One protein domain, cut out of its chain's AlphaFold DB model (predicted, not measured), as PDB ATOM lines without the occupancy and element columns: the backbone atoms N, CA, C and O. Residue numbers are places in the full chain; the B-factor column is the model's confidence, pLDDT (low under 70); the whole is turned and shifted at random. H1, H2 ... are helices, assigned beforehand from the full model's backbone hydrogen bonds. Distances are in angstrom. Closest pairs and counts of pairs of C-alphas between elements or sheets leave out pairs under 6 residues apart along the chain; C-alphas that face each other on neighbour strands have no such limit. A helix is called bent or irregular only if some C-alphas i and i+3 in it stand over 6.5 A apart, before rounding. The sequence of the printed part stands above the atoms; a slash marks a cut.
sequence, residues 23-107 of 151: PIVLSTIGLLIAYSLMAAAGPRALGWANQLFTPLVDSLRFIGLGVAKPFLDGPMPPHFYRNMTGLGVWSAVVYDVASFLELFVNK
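What this domain is: This is residues 23 to 107 of the 151 residues of an uncharacterized protein of Betaproteobacteria bacterium (UniProt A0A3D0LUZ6). One long helix, H3, has the helix H1 running back alongside its first part, while the bent helix H2 folds back from H1 and crosses H3 with its second arm, H2b. A long loop, residues 64 to 77, leads back to where H3 begins, and the other end of H3 sticks out with residues 99 to 107. The printed part has 85 residues with three named helices, in the order H1, H2, H3, and no named strand; the class is all helix. It is only just compact, close to loose, with a radius of gyration of the C-alphas of 14.1 A, and elongated, spanning 48 by 26 by 20 A.

Where its parts are: H3, residues 78 to 105, is 40.3 A long, from C-alpha 78 at (-25.788, 15.757, -27.710) to C-alpha 105 at (-24.942, 48.660, -4.516). H1, residues 24 to 41, is 25.3 A long and begins with C-alpha 24 at (-16.565, 37.318, -15.525). H2, residues 43 to 63, was assigned as one helix by its hydrogen bonds but is bent: C-alphas 52 and 55 are 6.6 A apart. Its arms are H2a, residues 43 to 52, 14.5 A long, and H2b, residues 55 to 63, 13.6 A long, at a steep tilt of 41 degrees.

How they stand to each other: H3 and H1 touch, opposite ways at a shallow tilt of 16 degrees; their closest C-alphas, of Ser 91 and Thr 28, are 5.9 A apart. H3 touches H2b with residues 83 to 90 alone, the same way at a steep tilt of 60 degrees; the closest C-alphas, of Gly 86 and Val 57, are 4.9 A apart. H3 and H2a only just touch, with 3 pairs of C-alphas within 8 A, the closest those of Asn 83 and Asn 50 at 7.7 A. H1 and H2a form a helical hairpin, closest at the C-alphas of Ala 39 and Leu 46, 4.8 A; H1 and H2b are apart. In H1, H2a and H3 every O i to N i+4 pair is within hydrogen-bond range; in H2b 1 of 5 is, beside 6 of 6 O i to N i+3 pairs.

The domain as a whole: The C-alphas farthest apart, of Pro 75 and Lys 107, are 48.6 A apart. The printed part has no cut; the link from H1 to H2 is tight and that from H2 to H3 is long. The mean pLDDT of the printed part is 80.5, with residues 23 to 26, 68 to 71 and 99 to 107 under 70.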
ATOM      1  N   PRO A  23     -13.588  40.287 -14.871       59.53
ATOM      2  CA  PRO A  23     -13.051  38.955 -15.162       59.53
ATOM      3  C   PRO A  23     -14.122  37.866 -15.385       59.53
ATOM      4  O   PRO A  23     -13.772  36.732 -15.682       59.53
ATOM      5  N   ILE A  24     -15.414  38.195 -15.281       60.22
ATOM      6  CA  ILE A  24     -16.565  37.318 -15.525       60.22
ATOM      7  C   ILE A  24     -16.644  36.860 -16.995       60.22
ATOM      8  O   ILE A  24     -16.983  35.712 -17.280       60.22
ATOM      9  N   VAL A  25     -16.292  37.724 -17.954       62.88
ATOM     10  CA  VAL A  25     -16.243  37.311 -19.372       62.88
ATOM     11  C   VAL A  25     -15.090  36.324 -19.585       62.88
ATOM     12  O   VAL A  25     -15.263  35.268 -20.192       62.88
ATOM     13  N   LEU A  26     -13.931  36.599 -18.980       69.19
ATOM     14  CA  LEU A  26     -12.771  35.706 -19.029       69.19
ATOM     15  C   LEU A  26     -13.030  34.370 -18.322       69.19
ATOM     16  O   LEU A  26     -12.580  33.336 -18.808       69.19
ATOM     17  N   SER A  27     -13.780  34.359 -17.217       75.06
ATOM     18  CA  SER A  27     -14.144  33.116 -16.531       75.06
ATOM     19  C   SER A  27     -15.095  32.266 -17.370       75.06
ATOM     20  O   SER A  27     -14.961  31.048 -17.387       75.06
ATOM     21  N   THR A  28     -15.995  32.894 -18.126       77.69
ATOM     22  CA  THR A  28     -16.897  32.211 -19.064       77.69
ATOM     23  C   THR A  28     -16.130  31.538 -20.192       77.69
ATOM     24  O   THR A  28     -16.299  30.345 -20.438       77.69
ATOM     25  N   ILE A  29     -15.239  32.288 -20.843       80.69
ATOM     26  CA  ILE A  29     -14.376  31.757 -21.901       80.69
ATOM     27  C   ILE A  29     -13.498  30.634 -21.337       80.69
ATOM     28  O   ILE A  29     -13.403  29.565 -21.937       80.69
ATOM     29  N   GLY A  30     -12.924  30.827 -20.147       84.00
ATOM     30  CA  GLY A  30     -12.132  29.812 -19.454       84.00
ATOM     31  C   GLY A  30     -12.916  28.530 -19.161       84.00
ATOM     32  O   GLY A  30     -12.404  27.440 -19.403       84.00
ATOM     33  N   LEU A  31     -14.169  28.641 -18.710       86.00
ATOM     34  CA  LEU A  31     -15.055  27.497 -18.468       86.00
ATOM     35  C   LEU A  31     -15.379  26.740 -19.761       86.00
ATOM     36  O   LEU A  31     -15.314  25.512 -19.778       86.00
ATOM     37  N   LEU A  32     -15.670  27.453 -20.852       88.44
ATOM     38  CA  LEU A  32     -15.933  26.841 -22.159       88.44
ATOM     39  C   LEU A  32     -14.694  26.132 -22.718       88.44
ATOM     40  O   LEU A  32     -14.803  25.015 -23.228       88.44
ATOM     41  N   ILE A  33     -13.514  26.745 -22.587       88.25
ATOM     42  CA  ILE A  33     -12.240  26.133 -22.983       88.25
ATOM     43  C   ILE A  33     -11.969  24.892 -22.132       88.25
ATOM     44  O   ILE A  33     -11.682  23.834 -22.686       88.25
ATOM     45  N   ALA A  34     -12.108  24.981 -20.808       88.44
ATOM     46  CA  ALA A  34     -11.894  23.853 -19.906       88.44
ATOM     47  C   ALA A  34     -12.834  22.684 -20.230       88.44
ATOM     48  O   ALA A  34     -12.391  21.540 -20.323       88.44
ATOM     49  N   TYR A  35     -14.114  22.970 -20.478       89.00
ATOM     50  CA  TYR A  35     -15.092  21.961 -20.871       89.00
ATOM     51  C   TYR A  35     -14.748  21.313 -22.221       89.00
ATOM     52  O   TYR A  35     -14.806  20.089 -22.361       89.00
ATOM     53  N   SER A  36     -14.304  22.112 -23.194       88.75
ATOM     54  CA  SER A  36     -13.871  21.627 -24.512       88.75
ATOM     55  C   SER A  36     -12.603  20.770 -24.428       88.75
ATOM     56  O   SER A  36     -12.518  19.726 -25.073       88.75
ATOM     57  N   LEU A  37     -11.634  21.154 -23.590       90.94
ATOM     58  CA  LEU A  37     -10.420  20.375 -23.336       90.94
ATOM     59  C   LEU A  37     -10.737  19.046 -22.640       90.94
ATOM     60  O   LEU A  37     -10.163  18.020 -22.996       90.94
ATOM     61  N   MET A  38     -11.681  19.035 -21.694       89.56
ATOM     62  CA  MET A  38     -12.144  17.795 -21.066       89.56
ATOM     63  C   MET A  38     -12.850  16.868 -22.058       89.56
ATOM     64  O   MET A  38     -12.665  15.655 -21.985       89.56
ATOM     65  N   ALA A  39     -13.604  17.417 -23.013       87.31
ATOM     66  CA  ALA A  39     -14.177  16.635 -24.104       87.31
ATOM     67  C   ALA A  39     -13.092  16.037 -25.016       87.31
ATOM     68  O   ALA A  39     -13.165  14.859 -25.362       87.31
ATOM     69  N   ALA A  40     -12.060  16.820 -25.346       88.88
ATOM     70  CA  ALA A  40     -10.937  16.375 -26.169       88.88
ATOM     71  C   ALA A  40     -10.057  15.315 -25.477       88.88
ATOM     72  O   ALA A  40      -9.541  14.422 -26.141       88.88
ATOM     73  N   ALA A  41      -9.916  15.375 -24.147       89.69
ATOM     74  CA  ALA A  41      -9.151  14.402 -23.360       89.69
ATOM     75  C   ALA A  41      -9.791  12.999 -23.328       89.69
ATOM     76  O   ALA A  41      -9.120  12.016 -23.017       89.69
ATOM     77  N   GLY A  42     -11.084  12.898 -23.650       89.44
ATOM     78  CA  GLY A  42     -11.772  11.636 -23.891       89.44
ATOM     79  C   GLY A  42     -13.050  11.436 -23.067       89.44
ATOM     80  O   GLY A  42     -13.395  12.246 -22.201       89.44
ATOM     81  N   PRO A  43     -13.760  10.311 -23.285       87.44
ATOM     82  CA  PRO A  43     -15.110  10.094 -22.755       87.44
ATOM     83  C   PRO A  43     -15.187  10.116 -21.227       87.44
ATOM     84  O   PRO A  43     -16.179  10.562 -20.652       87.44
ATOM     85  N   ARG A  44     -14.130   9.648 -20.552       90.06
ATOM     86  CA  ARG A  44     -14.077   9.596 -19.088       90.06
ATOM     87  C   ARG A  44     -13.979  10.995 -18.478       90.06
ATOM     88  O   ARG A  44     -14.709  11.286 -17.537       90.06
ATOM     89  N   ALA A  45     -13.125  11.856 -19.030       88.69
ATOM     90  CA  ALA A  45     -12.989  13.247 -18.596       88.69
ATOM     91  C   ALA A  45     -14.268  14.048 -18.886       88.69
ATOM     92  O   ALA A  45     -14.757  14.765 -18.015       88.69
ATOM     93  N   LEU A  46     -14.873  13.835 -20.059       88.25
ATOM     94  CA  LEU A  46     -16.175  14.406 -20.400       88.25
ATOM     95  C   LEU A  46     -17.283  13.968 -19.426       88.25
ATOM     96  O   LEU A  46     -18.125  14.779 -19.051       88.25
ATOM     97  N   GLY A  47     -17.278  12.709 -18.982       88.44
ATOM     98  CA  GLY A  47     -18.225  12.202 -17.984       88.44
ATOM     99  C   GLY A  47     -18.152  12.959 -16.655       88.44
ATOM    100  O   GLY A  47     -19.182  13.393 -16.142       88.44
ATOM    101  N   TRP A  48     -16.940  13.187 -16.142       90.81
ATOM    102  CA  TRP A  48     -16.719  14.004 -14.943       90.81
ATOM    103  C   TRP A  48     -17.173  15.451 -15.139       90.81
ATOM    104  O   TRP A  48     -17.886  15.999 -14.299       90.81
ATOM    105  N   ALA A  49     -16.820  16.055 -16.274       88.75
ATOM    106  CA  ALA A  49     -17.249  17.407 -16.609       88.75
ATOM    107  C   ALA A  49     -18.783  17.511 -16.644       88.75
ATOM    108  O   ALA A  49     -19.368  18.441 -16.095       88.75
ATOM    109  N   ASN A  50     -19.459  16.521 -17.229       89.81
ATOM    110  CA  ASN A  50     -20.915  16.480 -17.286       89.81
ATOM    111  C   ASN A  50     -21.550  16.393 -15.899       89.81
ATOM    112  O   ASN A  50     -22.563  17.049 -15.679       89.81
ATOM    113  N   GLN A  51     -20.975  15.645 -14.957       89.56
ATOM    114  CA  GLN A  51     -21.497  15.600 -13.587       89.56
ATOM    115  C   GLN A  51     -21.443  16.969 -12.902       89.56
ATOM    116  O   GLN A  51     -22.357  17.309 -12.156       89.56
ATOM    117  N   LEU A  52     -20.411  17.765 -13.187       88.31
ATOM    118  CA  LEU A  52     -20.255  19.097 -12.610       88.31
ATOM    119  C   LEU A  52     -21.132  20.150 -13.307       88.31
ATOM    120  O   LEU A  52     -21.788  20.950 -12.643       88.31
ATOM    121  N   PHE A  53     -21.151  20.164 -14.641       87.81
ATOM    122  CA  PHE A  53     -21.767  21.247 -15.414       87.81
ATOM    123  C   PHE A  53     -23.238  21.013 -15.760       87.81
ATOM    124  O   PHE A  53     -23.985  21.981 -15.880       87.81
ATOM    125  N   THR A  54     -23.695  19.763 -15.875       88.62
ATOM    126  CA  THR A  54     -25.106  19.485 -16.207       88.62
ATOM    127  C   THR A  54     -26.072  20.050 -15.158       88.62
ATOM    128  O   THR A  54     -27.027  20.705 -15.565       88.62
ATOM    129  N   PRO A  55     -25.833  19.921 -13.833       88.81
ATOM    130  CA  PRO A  55     -26.698  20.541 -12.826       88.81
ATOM    131  C   PRO A  55     -26.757  22.071 -12.933       88.81
ATOM    132  O   PRO A  55     -27.823  22.662 -12.764       88.81
ATOM    133  N   LEU A  56     -25.631  22.720 -13.256       86.19
ATOM    134  CA  LEU A  56     -25.581  24.170 -13.479       86.19
ATOM    135  C   LEU A  56     -26.432  24.568 -14.687       86.19
ATOM    136  O   LEU A  56     -27.223  25.503 -14.608       86.19
ATOM    137  N   VAL A  57     -26.331  23.824 -15.785       86.44
ATOM    138  CA  VAL A  57     -27.131  24.067 -16.990       86.44
ATOM    139  C   VAL A  57     -28.611  23.766 -16.758       86.44
ATOM    140  O   VAL A  57     -29.472  24.531 -17.188       86.44
ATOM    141  N   ASP A  58     -28.931  22.692 -16.040       87.69
ATOM    142  CA  ASP A  58     -30.306  22.345 -15.689       87.69
ATOM    143  C   ASP A  58     -30.930  23.375 -14.744       87.69
ATOM    144  O   ASP A  58     -32.137  23.608 -14.828       87.69
ATOM    145  N   SER A  59     -30.128  24.072 -13.930       88.12
ATOM    146  CA  SER A  59     -30.628  25.154 -13.076       88.12
ATOM    147  C   SER A  59     -31.287  26.292 -13.870       88.12
ATOM    148  O   SER A  59     -32.232  26.918 -13.388       88.12
ATOM    149  N   LEU A  60     -30.889  26.496 -15.132       84.44
ATOM    150  CA  LEU A  60     -31.513  27.480 -16.021       84.44
ATOM    151  C   LEU A  60     -32.985  27.171 -16.313       84.44
ATOM    152  O   LEU A  60     -33.757  28.079 -16.620       84.44
ATOM    153  N   ARG A  61     -33.410  25.905 -16.188       83.50
ATOM    154  CA  ARG A  61     -34.822  25.529 -16.350       83.50
ATOM    155  C   ARG A  61     -35.713  26.175 -15.294       83.50
ATOM    156  O   ARG A  61     -36.842  26.521 -15.621       83.50
ATOM    157  N   PHE A  62     -35.215  26.389 -14.074       83.69
ATOM    158  CA  PHE A  62     -36.005  27.007 -13.001       83.69
ATOM    159  C   PHE A  62     -36.377  28.462 -13.297       83.69
ATOM    160  O   PHE A  62     -37.406  28.933 -12.826       83.69
ATOM    161  N   ILE A  63     -35.574  29.155 -14.106       77.94
ATOM    162  CA  ILE A  63     -35.805  30.549 -14.512       77.94
ATOM    163  C   ILE A  63     -36.378  30.667 -15.935       77.94
ATOM    164  O   ILE A  63     -36.370  31.748 -16.515       77.94
ATOM    165  N   GLY A  64     -36.853  29.563 -16.525       78.88
ATOM    166  CA  GLY A  64     -37.444  29.548 -17.870       78.88
ATOM    167  C   GLY A  64     -36.441  29.637 -19.029       78.88
ATOM    168  O   GLY A  64     -36.852  29.621 -20.184       78.88
ATOM    169  N   LEU A  65     -35.133  29.664 -18.751       79.12
ATOM    170  CA  LEU A  65     -34.052  29.713 -19.750       79.12
ATOM    171  C   LEU A  65     -33.466  28.324 -20.047       79.12
ATOM    172  O   LEU A  65     -32.296  28.168 -20.397       79.12
ATOM    173  N   GLY A  66     -34.276  27.283 -19.871       75.44
ATOM    174  CA  GLY A  66     -33.846  25.906 -20.053       75.44
ATOM    175  C   GLY A  66     -33.404  25.619 -21.487       75.44
ATOM    176  O   GLY A  66     -34.216  25.643 -22.407       75.44
ATOM    177  N   VAL A  67     -32.139  25.238 -21.673       74.62
ATOM    178  CA  VAL A  67     -31.649  24.759 -22.973       74.62
ATOM    179  C   VAL A  67     -32.212  23.356 -23.221       74.62
ATOM    180  O   VAL A  67     -31.736  22.365 -22.657       74.62
ATOM    181  N   ALA A  68     -33.290  23.279 -24.005       65.88
ATOM    182  CA  ALA A  68     -34.006  22.034 -24.300       65.88
ATOM    183  C   ALA A  68     -33.400  21.252 -25.474       65.88
ATOM    184  O   ALA A  68     -33.442  20.024 -25.469       65.88
ATOM    185  N   LYS A  69     -32.816  21.950 -26.454       69.31
ATOM    186  CA  LYS A  69     -32.137  21.353 -27.608       69.31
ATOM    187  C   LYS A  69     -30.780  22.024 -27.829       69.31
ATOM    188  O   LYS A  69     -30.687  23.237 -27.631       69.31
ATOM    189  N   PRO A  70     -29.740  21.267 -28.210       68.31
ATOM    190  CA  PRO A  70     -28.496  21.866 -28.667       68.31
ATOM    191  C   PRO A  70     -28.750  22.641 -29.969       68.31
ATOM    192  O   PRO A  70     -29.490  22.179 -30.832       68.31
ATOM    193  N   PHE A  71     -28.156  23.829 -30.100       69.75
ATOM    194  CA  PHE A  71     -28.181  24.610 -31.350       69.75
ATOM    195  C   PHE A  71     -27.115  24.152 -32.353       69.75
ATOM    196  O   PHE A  71     -27.086  24.618 -33.488       69.75
ATOM    197  N   LEU A  72     -26.212  23.283 -31.903       75.00
ATOM    198  CA  LEU A  72     -25.083  22.770 -32.658       75.00
ATOM    199  C   LEU A  72     -25.216  21.255 -32.740       75.00
ATOM    200  O   LEU A  72     -25.339  20.593 -31.709       75.00
ATOM    201  N   ASP A  73     -25.145  20.737 -33.958       75.12
ATOM    202  CA  ASP A  73     -25.019  19.312 -34.231       75.12
ATOM    203  C   ASP A  73     -23.578  18.997 -34.639       75.12
ATOM    204  O   ASP A  73     -22.880  19.821 -35.234       75.12
ATOM    205  N   GLY A  74     -23.113  17.791 -34.321       82.12
ATOM    206  CA  GLY A  74     -21.785  17.345 -34.716       82.12
ATOM    207  C   GLY A  74     -21.411  15.979 -34.141       82.12
ATOM    208  O   GLY A  74     -22.272  15.276 -33.615       82.12
ATOM    209  N   PRO A  75     -20.132  15.575 -34.252       85.50
ATOM    210  CA  PRO A  75     -19.685  14.221 -33.918       85.50
ATOM    211  C   PRO A  75     -19.659  13.922 -32.411       85.50
ATOM    212  O   PRO A  75     -19.460  12.773 -32.022       85.50
ATOM    213  N   MET A  76     -19.822  14.936 -31.554       85.81
ATOM    214  CA  MET A  76     -19.847  14.752 -30.103       85.81
ATOM    215  C   MET A  76     -21.246  14.357 -29.599       85.81
ATOM    216  O   MET A  76     -22.249  14.603 -30.268       85.81
ATOM    217  N   PRO A  77     -21.357  13.775 -28.390       85.25
ATOM    218  CA  PRO A  77     -22.653  13.457 -27.803       85.25
ATOM    219  C   PRO A  77     -23.543  14.706 -27.646       85.25
ATOM    220  O   PRO A  77     -23.037  15.756 -27.248       85.25
ATOM    221  N   PRO A  78     -24.873  14.610 -27.819       85.06
ATOM    222  CA  PRO A  78     -25.788  15.757 -27.710       85.06
ATOM    223  C   PRO A  78     -25.694  16.530 -26.385       85.06
ATOM    224  O   PRO A  78     -25.889  17.745 -26.337       85.06
ATOM    225  N   HIS A  79     -25.354  15.832 -25.297       84.56
ATOM    226  CA  HIS A  79     -25.146  16.433 -23.979       84.56
ATOM    227  C   HIS A  79     -23.991  17.442 -23.957       84.56
ATOM    228  O   HIS A  79     -24.085  18.435 -23.243       84.56
ATOM    229  N   PHE A  80     -22.944  17.227 -24.760       87.12
ATOM    230  CA  PHE A  80     -21.817  18.152 -24.865       87.12
ATOM    231  C   PHE A  80     -22.266  19.507 -25.419       87.12
ATOM    232  O   PHE A  80     -22.045  20.542 -24.791       87.12
ATOM    233  N   TYR A  81     -22.973  19.502 -26.550       86.50
ATOM    234  CA  TYR A  81     -23.464  20.727 -27.182       86.50
ATOM    235  C   TYR A  81     -24.486  21.454 -26.307       86.50
ATOM    236  O   TYR A  81     -24.412  22.672 -26.145       86.50
ATOM    237  N   ARG A  82     -25.396  20.705 -25.669       88.19
ATOM    238  CA  ARG A  82     -26.358  21.261 -24.707       88.19
ATOM    239  C   ARG A  82     -25.647  21.960 -23.549       88.19
ATOM    240  O   ARG A  82     -26.027  23.073 -23.191       88.19
ATOM    241  N   ASN A  83     -24.627  21.322 -22.981       88.31
ATOM    242  CA  ASN A  83     -23.890  21.869 -21.850       88.31
ATOM    243  C   ASN A  83     -23.031  23.072 -22.251       88.31
ATOM    244  O   ASN A  83     -23.008  24.049 -21.513       88.31
ATOM    245  N   MET A  84     -22.407  23.070 -23.433       87.00
ATOM    246  CA  MET A  84     -21.697  24.245 -23.954       87.00
ATOM    247  C   MET A  84     -22.614  25.464 -24.090       87.00
ATOM    248  O   MET A  84     -22.298  26.534 -23.572       87.00
ATOM    249  N   THR A  85     -23.764  25.310 -24.755       87.25
ATOM    250  CA  THR A  85     -24.743  26.401 -24.872       87.25
ATOM    251  C   THR A  85     -25.238  26.829 -23.494       87.25
ATOM    252  O   THR A  85     -25.299  28.021 -23.200       87.25
ATOM    253  N   GLY A  86     -25.563  25.863 -22.634       86.94
ATOM    254  CA  GLY A  86     -26.028  26.112 -21.277       86.94
ATOM    255  C   GLY A  86     -25.037  26.913 -20.443       86.94
ATOM    256  O   GLY A  86     -25.444  27.859 -19.781       86.94
ATOM    257  N   LEU A  87     -23.745  26.590 -20.508       88.00
ATOM    258  CA  LEU A  87     -22.699  27.343 -19.818       88.00
ATOM    259  C   LEU A  87     -22.605  28.781 -20.331       88.00
ATOM    260  O   LEU A  87     -22.503  29.698 -19.522       88.00
ATOM    261  N   GLY A  88     -22.721  28.994 -21.645       83.75
ATOM    262  CA  GLY A  88     -22.774  30.341 -22.221       83.75
ATOM    263  C   GLY A  88     -23.963  31.160 -21.706       83.75
ATOM    264  O   GLY A  88     -23.788  32.289 -21.251       83.75
ATOM    265  N   VAL A  89     -25.166  30.573 -21.705       84.94
ATOM    266  CA  VAL A  89     -26.378  31.226 -21.176       84.94
ATOM    267  C   VAL A  89     -26.250  31.489 -19.676       84.94
ATOM    268  O   VAL A  89     -26.577  32.577 -19.213       84.94
ATOM    269  N   TRP A  90     -25.739  30.525 -18.910       85.25
ATOM    270  CA  TRP A  90     -25.549  30.665 -17.468       85.25
ATOM    271  C   TRP A  90     -24.600  31.810 -17.134       85.25
ATOM    272  O   TRP A  90     -24.899  32.643 -16.283       85.25
ATOM    273  N   SER A  91     -23.498  31.912 -17.866       82.69
ATOM    274  CA  SER A  91     -22.567  33.023 -17.748       82.69
ATOM    275  C   SER A  91     -23.180  34.379 -18.084       82.69
ATOM    276  O   SER A  91     -22.925  35.343 -17.362       82.69
ATOM    277  N   ALA A  92     -24.011  34.464 -19.127       80.56
ATOM    278  CA  ALA A  92     -24.740  35.690 -19.448       80.56
ATOM    279  C   ALA A  92     -25.686  36.089 -18.302       80.56
ATOM    280  O   ALA A  92     -25.675  37.235 -17.863       80.56
ATOM    281  N   VAL A  93     -26.420  35.124 -17.737       81.06
ATOM    282  CA  VAL A  93     -27.292  35.353 -16.575       81.06
ATOM    283  C   VAL A  93     -26.490  35.839 -15.367       81.06
ATOM    284  O   VAL A  93     -26.881  36.813 -14.727       81.06
ATOM    285  N   VAL A  94     -25.352  35.213 -15.050       81.44
ATOM    286  CA  VAL A  94     -24.497  35.658 -13.937       81.44
ATOM    287  C   VAL A  94     -23.945  37.057 -14.182       81.44
ATOM    288  O   VAL A  94     -23.908  37.862 -13.253       81.44
ATOM    289  N   TYR A  95     -23.537  37.366 -15.413       76.00
ATOM    290  CA  TYR A  95     -23.079  38.701 -15.779       76.00
ATOM    291  C   TYR A  95     -24.179  39.751 -15.594       76.00
ATOM    292  O   TYR A  95     -23.926  40.800 -14.996       76.00
ATOM    293  N   ASP A  96     -25.399  39.464 -16.041       74.25
ATOM    294  CA  ASP A  96     -26.537  40.366 -15.892       74.25
ATOM    295  C   ASP A  96     -26.912  40.560 -14.421       74.25
ATOM    296  O   ASP A  96     -27.082  41.696 -13.976       74.25
ATOM    297  N   VAL A  97     -26.956  39.484 -13.631       77.88
ATOM    298  CA  VAL A  97     -27.212  39.557 -12.185       77.88
ATOM    299  C   VAL A  97     -26.117  40.349 -11.476       77.88
ATOM    300  O   VAL A  97     -26.421  41.217 -10.661       77.88
ATOM    301  N   ALA A  98     -24.844  40.104 -11.792       72.31
ATOM    302  CA  ALA A  98     -23.726  40.836 -11.201       72.31
ATOM    303  C   ALA A  98     -23.764  42.326 -11.569       72.31
ATOM    304  O   ALA A  98     -23.546  43.178 -10.707       72.31
ATOM    305  N   SER A  99     -24.092  42.639 -12.824       64.81
ATOM    306  CA  SER A  99     -24.260  44.012 -13.307       64.81
ATOM    307  C   SER A  99     -25.432  44.701 -12.608       64.81
ATOM    308  O   SER A  99     -25.321  45.848 -12.184       64.81
ATOM    309  N   PHE A 100     -26.548  43.995 -12.426       64.50
ATOM    310  CA  PHE A 100     -27.711  44.496 -11.704       64.50
ATOM    311  C   PHE A 100     -27.390  44.750 -10.228       64.50
ATOM    312  O   PHE A 100     -27.654  45.837  -9.722       64.50
ATOM    313  N   LEU A 101     -26.743  43.807  -9.540       68.31
ATOM    314  CA  LEU A 101     -26.311  43.986  -8.152       68.31
ATOM    315  C   LEU A 101     -25.364  45.179  -7.997       68.31
ATOM    316  O   LEU A 101     -25.505  45.951  -7.051       68.31
ATOM    317  N   GLU A 102     -24.439  45.378  -8.934       61.78
ATOM    318  CA  GLU A 102     -23.551  46.539  -8.924       61.78
ATOM    319  C   GLU A 102     -24.319  47.859  -9.068       61.78
ATOM    320  O   GLU A 102     -24.022  48.817  -8.352       61.78
ATOM    321  N   LEU A 103     -25.344  47.907  -9.924       59.03
ATOM    322  CA  LEU A 103     -26.225  49.073 -10.050       59.03
ATOM    323  C   LEU A 103     -26.976  49.373  -8.743       59.03
ATOM    324  O   LEU A 103     -27.102  50.538  -8.361       59.03
ATOM    325  N   PHE A 104     -27.428  48.338  -8.031       62.28
ATOM    326  CA  PHE A 104     -28.094  48.487  -6.733       62.28
ATOM    327  C   PHE A 104     -27.135  48.953  -5.634       62.28
ATOM    328  O   PHE A 104     -27.460  49.872  -4.880       62.28
ATOM    329  N   VAL A 105     -25.942  48.359  -5.553       63.19
ATOM    330  CA  VAL A 105     -24.942  48.660  -4.516       63.19
ATOM    331  C   VAL A 105     -24.327  50.044  -4.715       63.19
ATOM    332  O   VAL A 105     -24.224  50.813  -3.760       63.19
ATOM    333  N   ASN A 106     -23.972  50.410  -5.949       58.16
ATOM    334  CA  ASN A 106     -23.346  51.702  -6.233       58.16
ATOM    335  C   ASN A 106     -24.347  52.865  -6.305       58.16
ATOM    336  O   ASN A 106     -23.923  54.007  -6.491       58.16
ATOM    337  N   LYS A 107     -25.661  52.603  -6.187       53.75
ATOM    338  CA  LYS A 107     -26.760  53.584  -6.315       53.75
ATOM    339  C   LYS A 107     -26.669  54.492  -7.552       53.75
ATOM    340  O   LYS A 107     -27.348  55.516  -7.631       53.75
TER     341      LYS A 107